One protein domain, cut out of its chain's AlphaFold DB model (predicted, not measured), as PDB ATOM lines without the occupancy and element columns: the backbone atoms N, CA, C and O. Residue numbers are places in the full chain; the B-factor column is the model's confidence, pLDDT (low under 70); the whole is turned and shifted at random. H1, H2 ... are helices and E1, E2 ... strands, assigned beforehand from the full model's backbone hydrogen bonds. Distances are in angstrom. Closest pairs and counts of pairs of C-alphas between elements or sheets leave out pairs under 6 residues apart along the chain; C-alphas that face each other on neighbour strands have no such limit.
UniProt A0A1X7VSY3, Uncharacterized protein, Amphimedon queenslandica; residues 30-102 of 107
ATOM      1  N   CYS A  30     262.132 182.792 231.364       95.06
ATOM      2  CA  CYS A  30     262.880 183.933 230.813       95.06
ATOM      3  C   CYS A  30     263.424 183.700 229.391       95.06
ATOM      4  O   CYS A  30     263.319 184.577 228.532       95.06
ATOM      5  N   SER A  31     263.906 182.490 229.096       93.50
ATOM      6  CA  SER A  31     264.361 182.102 227.757       93.50
ATOM      7  C   SER A  31     263.232 182.104 226.721       93.50
ATOM      8  O   SER A  31     263.413 182.604 225.613       93.50
ATOM      9  N   PHE A  32     262.047 181.601 227.075       94.25
ATOM     10  CA  PHE A  32     260.873 181.617 226.202       94.25
ATOM     11  C   PHE A  32     260.288 183.024 226.046       94.25
ATOM     12  O   PHE A  32     259.812 183.340 224.961       94.25
ATOM     13  N   TYR A  33     260.354 183.883 227.072       95.94
ATOM     14  CA  TYR A  33     259.964 185.294 226.948       95.94
ATOM     15  C   TYR A  33     260.843 186.031 225.936       95.94
ATOM     16  O   TYR A  33     260.320 186.676 225.026       95.94
ATOM     17  N   ALA A  34     262.165 185.885 226.054       95.31
ATOM     18  CA  ALA A  34     263.115 186.503 225.135       95.31
ATOM     19  C   ALA A  34     262.933 185.986 223.697       95.31
ATOM     20  O   ALA A  34     262.829 186.780 222.765       95.31
ATOM     21  N   LEU A  35     262.818 184.665 223.513       94.50
ATOM     22  CA  LEU A  35     262.575 184.067 222.195       94.50
ATOM     23  C   LEU A  35     261.237 184.511 221.592       94.50
ATOM     24  O   LEU A  35     261.175 184.816 220.406       94.50
ATOM     25  N   SER A  36     260.181 184.580 222.404       95.81
ATOM     26  CA  SER A  36     258.868 185.067 221.974       95.81
ATOM     27  C   SER A  36     258.964 186.500 221.457       95.81
ATOM     28  O   SER A  36     258.507 186.787 220.354       95.81
ATOM     29  N   TYR A  37     259.635 187.388 222.195       94.88
ATOM     30  CA  TYR A  37     259.832 188.764 221.749       94.88
ATOM     31  C   TYR A  37     260.646 188.854 220.452       94.88
ATOM     32  O   TYR A  37     260.258 189.583 219.544       94.88
ATOM     33  N   LEU A  38     261.724 188.078 220.321       93.44
ATOM     34  CA  LEU A  38     262.552 188.069 219.110       93.44
ATOM     35  C   LEU A  38     261.793 187.591 217.865       93.44
ATOM     36  O   LEU A  38     262.016 188.113 216.778       93.44
ATOM     37  N   ILE A  39     260.916 186.596 218.013       92.25
ATOM     38  CA  ILE A  39     260.189 185.998 216.886       92.25
ATOM     39  C   ILE A  39     258.934 186.807 216.545       92.25
ATOM     40  O   ILE A  39     258.603 186.971 215.372       92.25
ATOM     41  N   THR A  40     258.211 187.288 217.556       94.25
ATOM     42  CA  THR A  40     256.836 187.785 217.395       94.25
ATOM     43  C   THR A  40     256.673 189.249 217.796       94.25
ATOM     44  O   THR A  40     255.570 189.781 217.693       94.25
ATOM     45  N   GLY A  41     257.710 189.885 218.344       93.44
ATOM     46  CA  GLY A  41     257.629 191.220 218.943       93.44
ATOM     47  C   GLY A  41     256.840 191.278 220.256       93.44
ATOM     48  O   GLY A  41     256.554 192.367 220.743       93.44
ATOM     49  N   SER A  42     256.459 190.136 220.845       94.81
ATOM     50  CA  SER A  42     255.683 190.089 222.090       94.81
ATOM     51  C   SER A  42     256.185 189.001 223.026       94.81
ATOM     52  O   SER A  42     256.382 187.865 222.611       94.81
ATOM     53  N   ILE A  43     256.300 189.314 224.316       95.69
ATOM     54  CA  ILE A  43     256.582 188.321 225.364       95.69
ATOM     55  C   ILE A  43     255.379 187.409 225.651       95.69
ATOM     56  O   ILE A  43     255.552 186.316 226.183       95.69
ATOM     57  N   SER A  44     254.155 187.822 225.297       95.56
ATOM     58  CA  SER A  44     252.925 187.101 225.659       95.56
ATOM     59  C   SER A  44     252.746 185.772 224.921       95.56
ATOM     60  O   SER A  44     252.018 184.905 225.398       95.56
ATOM     61  N   GLN A  45     253.429 185.575 223.788       94.62
ATOM     62  CA  GLN A  45     253.334 184.339 223.002       94.62
ATOM     63  C   GLN A  45     254.241 183.214 223.532       94.62
ATOM     64  O   GLN A  45     254.219 182.103 223.002       94.62
ATOM     65  N   HIS A  46     254.994 183.454 224.613       93.94
ATOM     66  CA  HIS A  46     255.956 182.498 225.168       93.94
ATOM     67  C   HIS A  46     255.341 181.133 225.509       93.94
ATOM     68  O   HIS A  46     256.010 180.110 225.376       93.94
ATOM     69  N   TYR A  47     254.077 181.097 225.941       91.62
ATOM     70  CA  TYR A  47     253.397 179.859 226.311       91.62
ATOM     71  C   TYR A  47     253.088 178.994 225.089       91.62
ATOM     72  O   TYR A  47     253.356 177.793 225.106       91.62
ATOM     73  N   GLU A  48     252.596 179.604 224.012       89.25
ATOM     74  CA  GLU A  48     252.328 178.901 222.757       89.25
ATOM     75  C   GLU A  48     253.634 178.502 222.059       89.25
ATOM     76  O   GLU A  48     253.745 177.381 221.570       89.25
ATOM     77  N   LEU A  49     254.675 179.340 222.130       89.75
ATOM     78  CA  LEU A  49     256.018 178.984 221.666       89.75
ATOM     79  C   LEU A  49     256.589 177.788 222.442       89.75
ATOM     80  O   LEU A  49     257.075 176.825 221.850       89.75
ATOM     81  N   ARG A  50     256.506 177.820 223.778       88.00
ATOM     82  CA  ARG A  50     256.952 176.722 224.642       88.00
ATOM     83  C   ARG A  50     256.177 175.449 224.338       88.00
ATOM     84  O   ARG A  50     256.792 174.396 224.206       88.00
ATOM     85  N   LYS A  51     254.849 175.535 224.217       83.31
ATOM     86  CA  LYS A  51     254.012 174.405 223.814       83.31
ATOM     87  C   LYS A  51     254.460 173.850 222.480       83.31
ATOM     88  O   LYS A  51     254.691 172.657 222.431       83.31
ATOM     89  N   ALA A  52     254.620 174.680 221.450       80.62
ATOM     90  CA  ALA A  52     255.027 174.235 220.122       80.62
ATOM     91  C   ALA A  52     256.375 173.504 220.162       80.62
ATOM     92  O   ALA A  52     256.505 172.423 219.599       80.62
ATOM     93  N   ILE A  53     257.365 174.031 220.886       80.12
ATOM     94  CA  ILE A  53     258.685 173.393 221.012       80.12
ATOM     95  C   ILE A  53     258.596 172.075 221.795       80.12
ATOM     96  O   ILE A  53     259.152 171.068 221.366       80.12
ATOM     97  N   VAL A  54     257.883 172.056 222.925       75.44
ATOM     98  CA  VAL A  54     257.727 170.860 223.774       75.44
ATOM     99  C   VAL A  54     256.823 169.804 223.121       75.44
ATOM    100  O   VAL A  54     256.977 168.608 223.376       75.44
ATOM    101  N   SER A  55     255.872 170.223 222.286       71.19
ATOM    102  CA  SER A  55     254.979 169.343 221.531       71.19
ATOM    103  C   SER A  55     255.572 168.867 220.212       71.19
ATOM    104  O   SER A  55     255.112 167.854 219.680       71.19
ATOM    105  N   THR A  56     256.616 169.532 219.710       72.12
ATOM    106  CA  THR A  56     257.332 169.094 218.514       72.12
ATOM    107  C   THR A  56     257.987 167.748 218.792       72.12
ATOM    108  O   THR A  56     258.924 167.623 219.580       72.12
ATOM    109  N   THR A  57     257.497 166.715 218.113       67.12
ATOM    110  CA  THR A  57     258.155 165.412 218.105       67.12
ATOM    111  C   THR A  57     259.217 165.425 217.010       67.12
ATOM    112  O   THR A  57     258.924 165.724 215.852       67.12
ATOM    113  N   ILE A  58     260.462 165.098 217.354       67.50
ATOM    114  CA  ILE A  58     261.539 165.009 216.368       67.50
ATOM    115  C   ILE A  58     261.484 163.619 215.741       67.50
ATOM    116  O   ILE A  58     261.443 162.605 216.438       67.50
ATOM    117  N   TYR A  59     261.501 163.563 214.416       67.69
ATOM    118  CA  TYR A  59     261.638 162.321 213.677       67.69
ATOM    119  C   TYR A  59     262.975 162.320 212.938       67.69
ATOM    120  O   TYR A  59     263.333 163.251 212.223       67.69
ATOM    121  N   SER A  60     263.746 161.253 213.066       66.81
ATOM    122  CA  SER A  60     264.876 161.017 212.173       66.81
ATOM    123  C   SER A  60     264.434 160.036 211.102       66.81
ATOM    124  O   SER A  60     263.964 158.946 211.426       66.81
ATOM    125  N   TYR A  61     264.599 160.395 209.837       68.50
ATOM    126  CA  TYR A  61     264.444 159.439 208.751       68.50
ATOM    127  C   TYR A  61     265.816 158.879 208.409       68.50
ATOM    128  O   TYR A  61     266.732 159.648 208.122       68.50
ATOM    129  N   SER A  62     265.964 157.558 208.445       65.00
ATOM    130  CA  SER A  62     267.209 156.905 208.056       65.00
ATOM    131  C   SER A  62     266.986 156.068 206.805       65.00
ATOM    132  O   SER A  62     266.034 155.292 206.721       65.00
ATOM    133  N   LEU A  63     267.871 156.279 205.832       63.84
ATOM    134  CA  LEU A  63     268.023 155.475 204.628       63.84
ATOM    135  C   LEU A  63     269.371 154.770 204.727       63.84
ATOM    136  O   LEU A  63     270.384 155.292 204.264       63.84
ATOM    137  N   SER A  64     269.395 153.610 205.374       66.75
ATOM    138  CA  SER A  64     270.560 152.733 205.380       66.75
ATOM    139  C   SER A  64     270.238 151.426 204.646       66.75
ATOM    140  O   SER A  64     269.067 151.064 204.516       66.75
ATOM    141  N   PRO A  65     271.255 150.669 204.191       71.12
ATOM    142  CA  PRO A  65     271.037 149.350 203.592       71.12
ATOM    143  C   PRO A  65     270.309 148.361 204.517       71.12
ATOM    144  O   PRO A  65     269.750 147.379 204.041       71.12
ATOM    145  N   THR A  66     270.331 148.598 205.832       73.81
ATOM    146  CA  THR A  66     269.755 147.717 206.860       73.81
ATOM    147  C   THR A  66     268.462 148.249 207.472       73.81
ATOM    148  O   THR A  66     267.773 147.504 208.164       73.81
ATOM    149  N   PHE A  67     268.117 149.519 207.246       63.91
ATOM    150  CA  PHE A  67     266.928 150.139 207.813       63.91
ATOM    151  C   PHE A  67     266.450 151.308 206.948       63.91
ATOM    152  O   PHE A  67     267.175 152.276 206.715       63.91
ATOM    153  N   VAL A  68     265.189 151.228 206.524       72.81
ATOM    154  CA  VAL A  68     264.471 152.307 205.845       72.81
ATOM    155  C   VAL A  68     263.250 152.635 206.685       72.81
ATOM    156  O   VAL A  68     262.310 151.845 206.755       72.81
ATOM    157  N   GLY A  69     263.260 153.788 207.348       71.56
ATOM    158  CA  GLY A  69     262.144 154.149 208.210       71.56
ATOM    159  C   GLY A  69     262.336 155.424 209.012       71.56
ATOM    160  O   GLY A  69     263.406 156.038 209.040       71.56
ATOM    161  N   TRP A  70     261.256 155.817 209.679       70.56
ATOM    162  CA  TRP A  70     261.236 156.917 210.632       70.56
ATOM    163  C   TRP A  70     261.493 156.380 212.039       70.56
ATOM    164  O   TRP A  70     260.775 155.506 212.515       70.56
ATOM    165  N   ALA A  71     262.497 156.927 212.716       67.25
ATOM    166  CA  ALA A  71     262.704 156.739 214.143       67.25
ATOM    167  C   ALA A  71     262.294 158.012 214.886       67.25
ATOM    168  O   ALA A  71     262.528 159.131 214.426       67.25
ATOM    169  N   ARG A  72     261.646 157.836 216.032       67.81
ATOM    170  CA  ARG A  72     261.130 158.931 216.845       67.81
ATOM    171  C   ARG A  72     262.114 159.289 217.952       67.81
ATOM    172  O   ARG A  72     262.566 158.413 218.680       67.81
ATOM    173  N   TYR A  73     262.337 160.583 218.135       62.34
ATOM    174  CA  TYR A  73     263.085 161.159 219.244       62.34
ATOM    175  C   TYR A  73     262.197 162.203 219.937       62.34
ATOM    176  O   TYR A  73     261.874 163.248 219.378       62.34
ATOM    177  N   GLY A  74     261.728 161.910 221.149       60.56
ATOM    178  CA  GLY A  74     260.863 162.825 221.897       60.56
ATOM    179  C   GLY A  74     260.428 162.270 223.250       60.56
ATOM    180  O   GLY A  74     260.523 161.071 223.493       60.56
ATOM    181  N   THR A  75     259.960 163.157 224.128       49.47
ATOM    182  CA  THR A  75     259.568 162.844 225.515       49.47
ATOM    183  C   THR A  75     258.103 162.441 225.669       49.47
ATOM    184  O   THR A  75     257.738 161.853 226.682       49.47
ATOM    185  N   GLN A  76     257.249 162.730 224.684       52.41
ATOM    186  CA  GLN A  76     255.858 162.283 224.711       52.41
ATOM    187  C   GLN A  76     255.767 160.834 224.232       52.41
ATOM    188  O   GLN A  76     256.174 160.511 223.121       52.41
ATOM    189  N   THR A  77     255.195 159.948 225.039       49.00
ATOM    190  CA  THR A  77     254.804 158.602 224.609       49.00
ATOM    191  C   THR A  77     253.523 158.692 223.781       49.00
ATOM    192  O   THR A  77     252.425 158.544 224.306       49.00
ATOM    193  N   LEU A  78     253.648 158.959 222.481       50.94
ATOM    194  CA  LEU A  78     252.565 158.659 221.524       50.94
ATOM    195  C   LEU A  78     252.772 157.223 221.025       50.94
ATOM    196  O   LEU A  78     253.872 156.881 220.585       50.94
ATOM    197  N   TYR A  79     251.746 156.381 221.116       46.59
ATOM    198  CA  TYR A  79     251.753 155.062 220.483       46.59
ATOM    199  C   TYR A  79     251.664 155.265 218.959       46.59
ATOM    200  O   TYR A  79     250.581 155.460 218.419       46.59
ATOM    201  N   GLY A  80     252.816 155.277 218.280       55.56
ATOM    202  CA  GLY A  80     252.916 155.490 216.830       55.56
ATOM    203  C   GLY A  80     253.220 156.934 216.409       55.56
ATOM    204  O   GLY A  80     253.380 157.830 217.241       55.56
ATOM    205  N   ILE A  81     253.351 157.144 215.093       57.38
ATOM    206  CA  ILE A  81     253.395 158.485 214.494       57.38
ATOM    207  C   ILE A  81     251.968 159.044 214.623       57.38
ATOM    208  O   ILE A  81     251.048 158.423 214.090       57.38
ATOM    209  N   PRO A  82     251.747 160.154 215.346       54.31
ATOM    210  CA  PRO A  82     250.435 160.760 215.462       54.31
ATOM    211  C   PRO A  82     249.939 161.127 214.062       54.31
ATOM    212  O   PRO A  82     250.630 161.766 213.268       54.31
ATOM    213  N   CYS A  83     248.745 160.636 213.757       56.88
ATOM    214  CA  CYS A  83     248.073 160.790 212.474       56.88
ATOM    215  C   CYS A  83     247.222 162.067 212.408       56.88
ATOM    216  O   CYS A  83     246.401 162.210 211.504       56.88
ATOM    217  N   ASP A  84     247.370 162.974 213.379       57.31
ATOM    218  CA  ASP A  84     246.632 164.231 213.405       57.31
ATOM    219  C   ASP A  84     247.365 165.345 212.642       57.31
ATOM    220  O   ASP A  84     248.592 165.408 212.556       57.31
ATOM    221  N   THR A  85     246.579 166.256 212.077       55.50
ATOM    222  CA  THR A  85     247.048 167.431 211.330       55.50
ATOM    223  C   THR A  85     247.735 168.485 212.204       55.50
ATOM    224  O   THR A  85     248.227 169.475 211.671       55.50
ATOM    225  N   ASN A  86     247.781 168.293 213.527       58.66
ATOM    226  CA  ASN A  86     248.351 169.246 214.483       58.66
ATOM    227  C   ASN A  86     249.770 168.863 214.927       58.66
ATOM    228  O   ASN A  86     250.418 169.600 215.680       58.66
ATOM    229  N   THR A  87     250.273 167.722 214.461       63.75
ATOM    230  CA  THR A  87     251.612 167.261 214.796       63.75
ATOM    231  C   THR A  87     252.662 168.042 214.015       63.75
ATOM    232  O   THR A  87     252.772 167.942 212.794       63.75
ATOM    233  N   HIS A  88     253.509 168.758 214.753       71.25
ATOM    234  CA  HIS A  88     254.707 169.394 214.220       71.25
ATOM    235  C   HIS A  88     255.875 168.406 214.289       71.25
ATOM    236  O   HIS A  88     256.144 167.816 215.341       71.25
ATOM    237  N   ALA A  89     256.564 168.223 213.163       73.00
ATOM    238  CA  ALA A  89     257.652 167.267 213.025       73.00
ATOM    239  C   ALA A  89     258.892 167.912 212.391       73.00
ATOM    240  O   ALA A  89     258.807 168.662 211.417       73.00
ATOM    241  N   LEU A  90     260.062 167.575 212.932       77.25
ATOM    242  CA  LEU A  90     261.360 167.886 212.332       77.25
ATOM    243  C   LEU A  90     261.953 166.602 211.766       77.25
ATOM    244  O   LEU A  90     261.978 165.605 212.477       77.25
ATOM    245  N   LYS A  91     262.445 166.640 210.525       77.50
ATOM    246  CA  LYS A  91     263.195 165.556 209.881       77.50
ATOM    247  C   LYS A  91     264.688 165.840 209.988       77.50
ATOM    248  O   LYS A  91     265.170 166.801 209.390       77.50
ATOM    249  N   HIS A  92     265.431 164.991 210.692       77.31
ATOM    250  CA  HIS A  92     266.896 164.996 210.596       77.31
ATOM    251  C   HIS A  92     267.327 164.385 209.260       77.31
ATOM    252  O   HIS A  92     266.884 163.291 208.916       77.31
ATOM    253  N   VAL A  93     268.160 165.098 208.498       77.62
ATOM    254  CA  VAL A  93     268.632 164.665 207.166       77.62
ATOM    255  C   VAL A  93     270.138 164.378 207.131       77.62
ATOM    256  O   VAL A  93     270.735 164.303 206.061       77.62
ATOM    257  N   GLY A  94     270.749 164.180 208.303       73.19
ATOM    258  CA  GLY A  94     272.183 163.942 208.473       73.19
ATOM    259  C   GLY A  94     272.955 165.197 208.897       73.19
ATOM    260  O   GLY A  94     272.525 166.329 208.669       73.19
ATOM    261  N   THR A  95     274.123 165.002 209.524       79.00
ATOM    262  CA  THR A  95     274.960 166.077 210.110       79.00
ATOM    263  C   THR A  95     274.181 166.943 211.121       79.00
ATOM    264  O   THR A  95     273.544 166.389 212.013       79.00
ATOM    265  N   ASN A  96     274.192 168.273 210.972       74.38
ATOM    266  CA  ASN A  96     273.469 169.248 211.795       74.38
ATOM    267  C   ASN A  96     272.260 169.866 211.054       74.38
ATOM    268  O   ASN A  96     271.800 170.942 211.430       74.38
ATOM    269  N   HIS A  97     271.767 169.236 209.979       79.62
ATOM    270  CA  HIS A  97     270.682 169.783 209.159       79.62
ATOM    271  C   HIS A  97     269.327 169.135 209.488       79.62
ATOM    272  O   HIS A  97     269.193 167.909 209.559       79.62
ATOM    273  N   PHE A  98     268.310 169.982 209.660       83.00
ATOM    274  CA  PHE A  98     266.926 169.594 209.914       83.00
ATOM    275  C   PHE A  98     266.001 170.243 208.886       83.00
ATOM    276  O   PHE A  98     266.201 171.394 208.498       83.00
ATOM    277  N   GLN A  99     264.966 169.512 208.480       83.88
ATOM    278  CA  GLN A  99     263.877 170.012 207.645       83.88
ATOM    279  C   GLN A  99     262.579 170.053 208.456       83.88
ATOM    280  O   GLN A  99     262.289 169.125 209.211       83.88
ATOM    281  N   ALA A 100     261.777 171.104 208.277       82.19
ATOM    282  CA  ALA A 100     260.410 171.129 208.784       82.19
ATOM    283  C   ALA A 100     259.530 170.208 207.928       82.19
ATOM    284  O   ALA A 100     259.501 170.324 206.700       82.19
ATOM    285  N   VAL A 101     258.816 169.282 208.566       76.88
ATOM    286  CA  VAL A 101     257.895 168.375 207.877       76.88
ATOM    287  C   VAL A 101     256.557 169.086 207.706       76.88
ATOM    288  O   VAL A 101     255.868 169.365 208.681       76.88
ATOM    289  N   LYS A 102     256.194 169.392 206.456       77.00
ATOM    290  CA  LYS A 102     254.936 170.081 206.122       77.00
ATOM    291  C   LYS A 102     253.719 169.147 206.133       77.00
ATOM    292  O   LYS A 102     252.611 169.587 206.416       77.00
TER     293      LYS A 102
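AT A GLANCE: This is residues 30 to 102 of the 107 residues of an uncharacterized protein of Amphimedon queenslandica (UniProt A0A1X7VSY3). A strongly twisted sheet of two hairpins, E1-E2 and E3-E4, makes one end of this elongated model; H2 leads away as an arm, with H1 across its far end. The 73 printed residues run H1, H2, E1, E2, E3, E4; the mixed sheet's order is E2, E1, E3, E4, the class mixed. The whole is loose, radius of gyration of the C-alphas 14.8 A, spanning 47 by 28 by 20 A.

IN THESE COORDINATES: Find C-alpha 30 at (262.880, 183.933, 230.813); H1 runs to residue 40, 15.2 A. Next come H2, residues 43 to 55, 19.4 A; E1, 57 to 64, 21.8 A; E2, 67 to 73, 16.3 A; E3, 89 to 92; and E4, 98 to 101, ending at C-alpha (257.895, 168.375, 207.877).

HOW THE PARTS SIT: Look for antiparallel hairpin E1-E2 at N 60 and O 71, 2.8 A, parallel E1-E3 at N 59 and O 90, 2.9 A, and antiparallel hairpin E3-E4 at N 91 and O 99, 2.8 A. H1 and H2 touch, about perpendicular at 79 degrees, closest at C-alphas Tyr 33 and Ile 43, 4.8 A; neither is on the sheet. O i to N i+4 pairs are within hydrogen-bond range throughout H1, 7 of 9 in H2.

THE WHOLE: The farthest C-alphas, Ser 44 and Pro 65, are 47.3 A apart. The printed part has no cut; link E2 to E3 is long, 15 residues. pLDDT is under 70 at 57 to 64, 67 and 71 to 87.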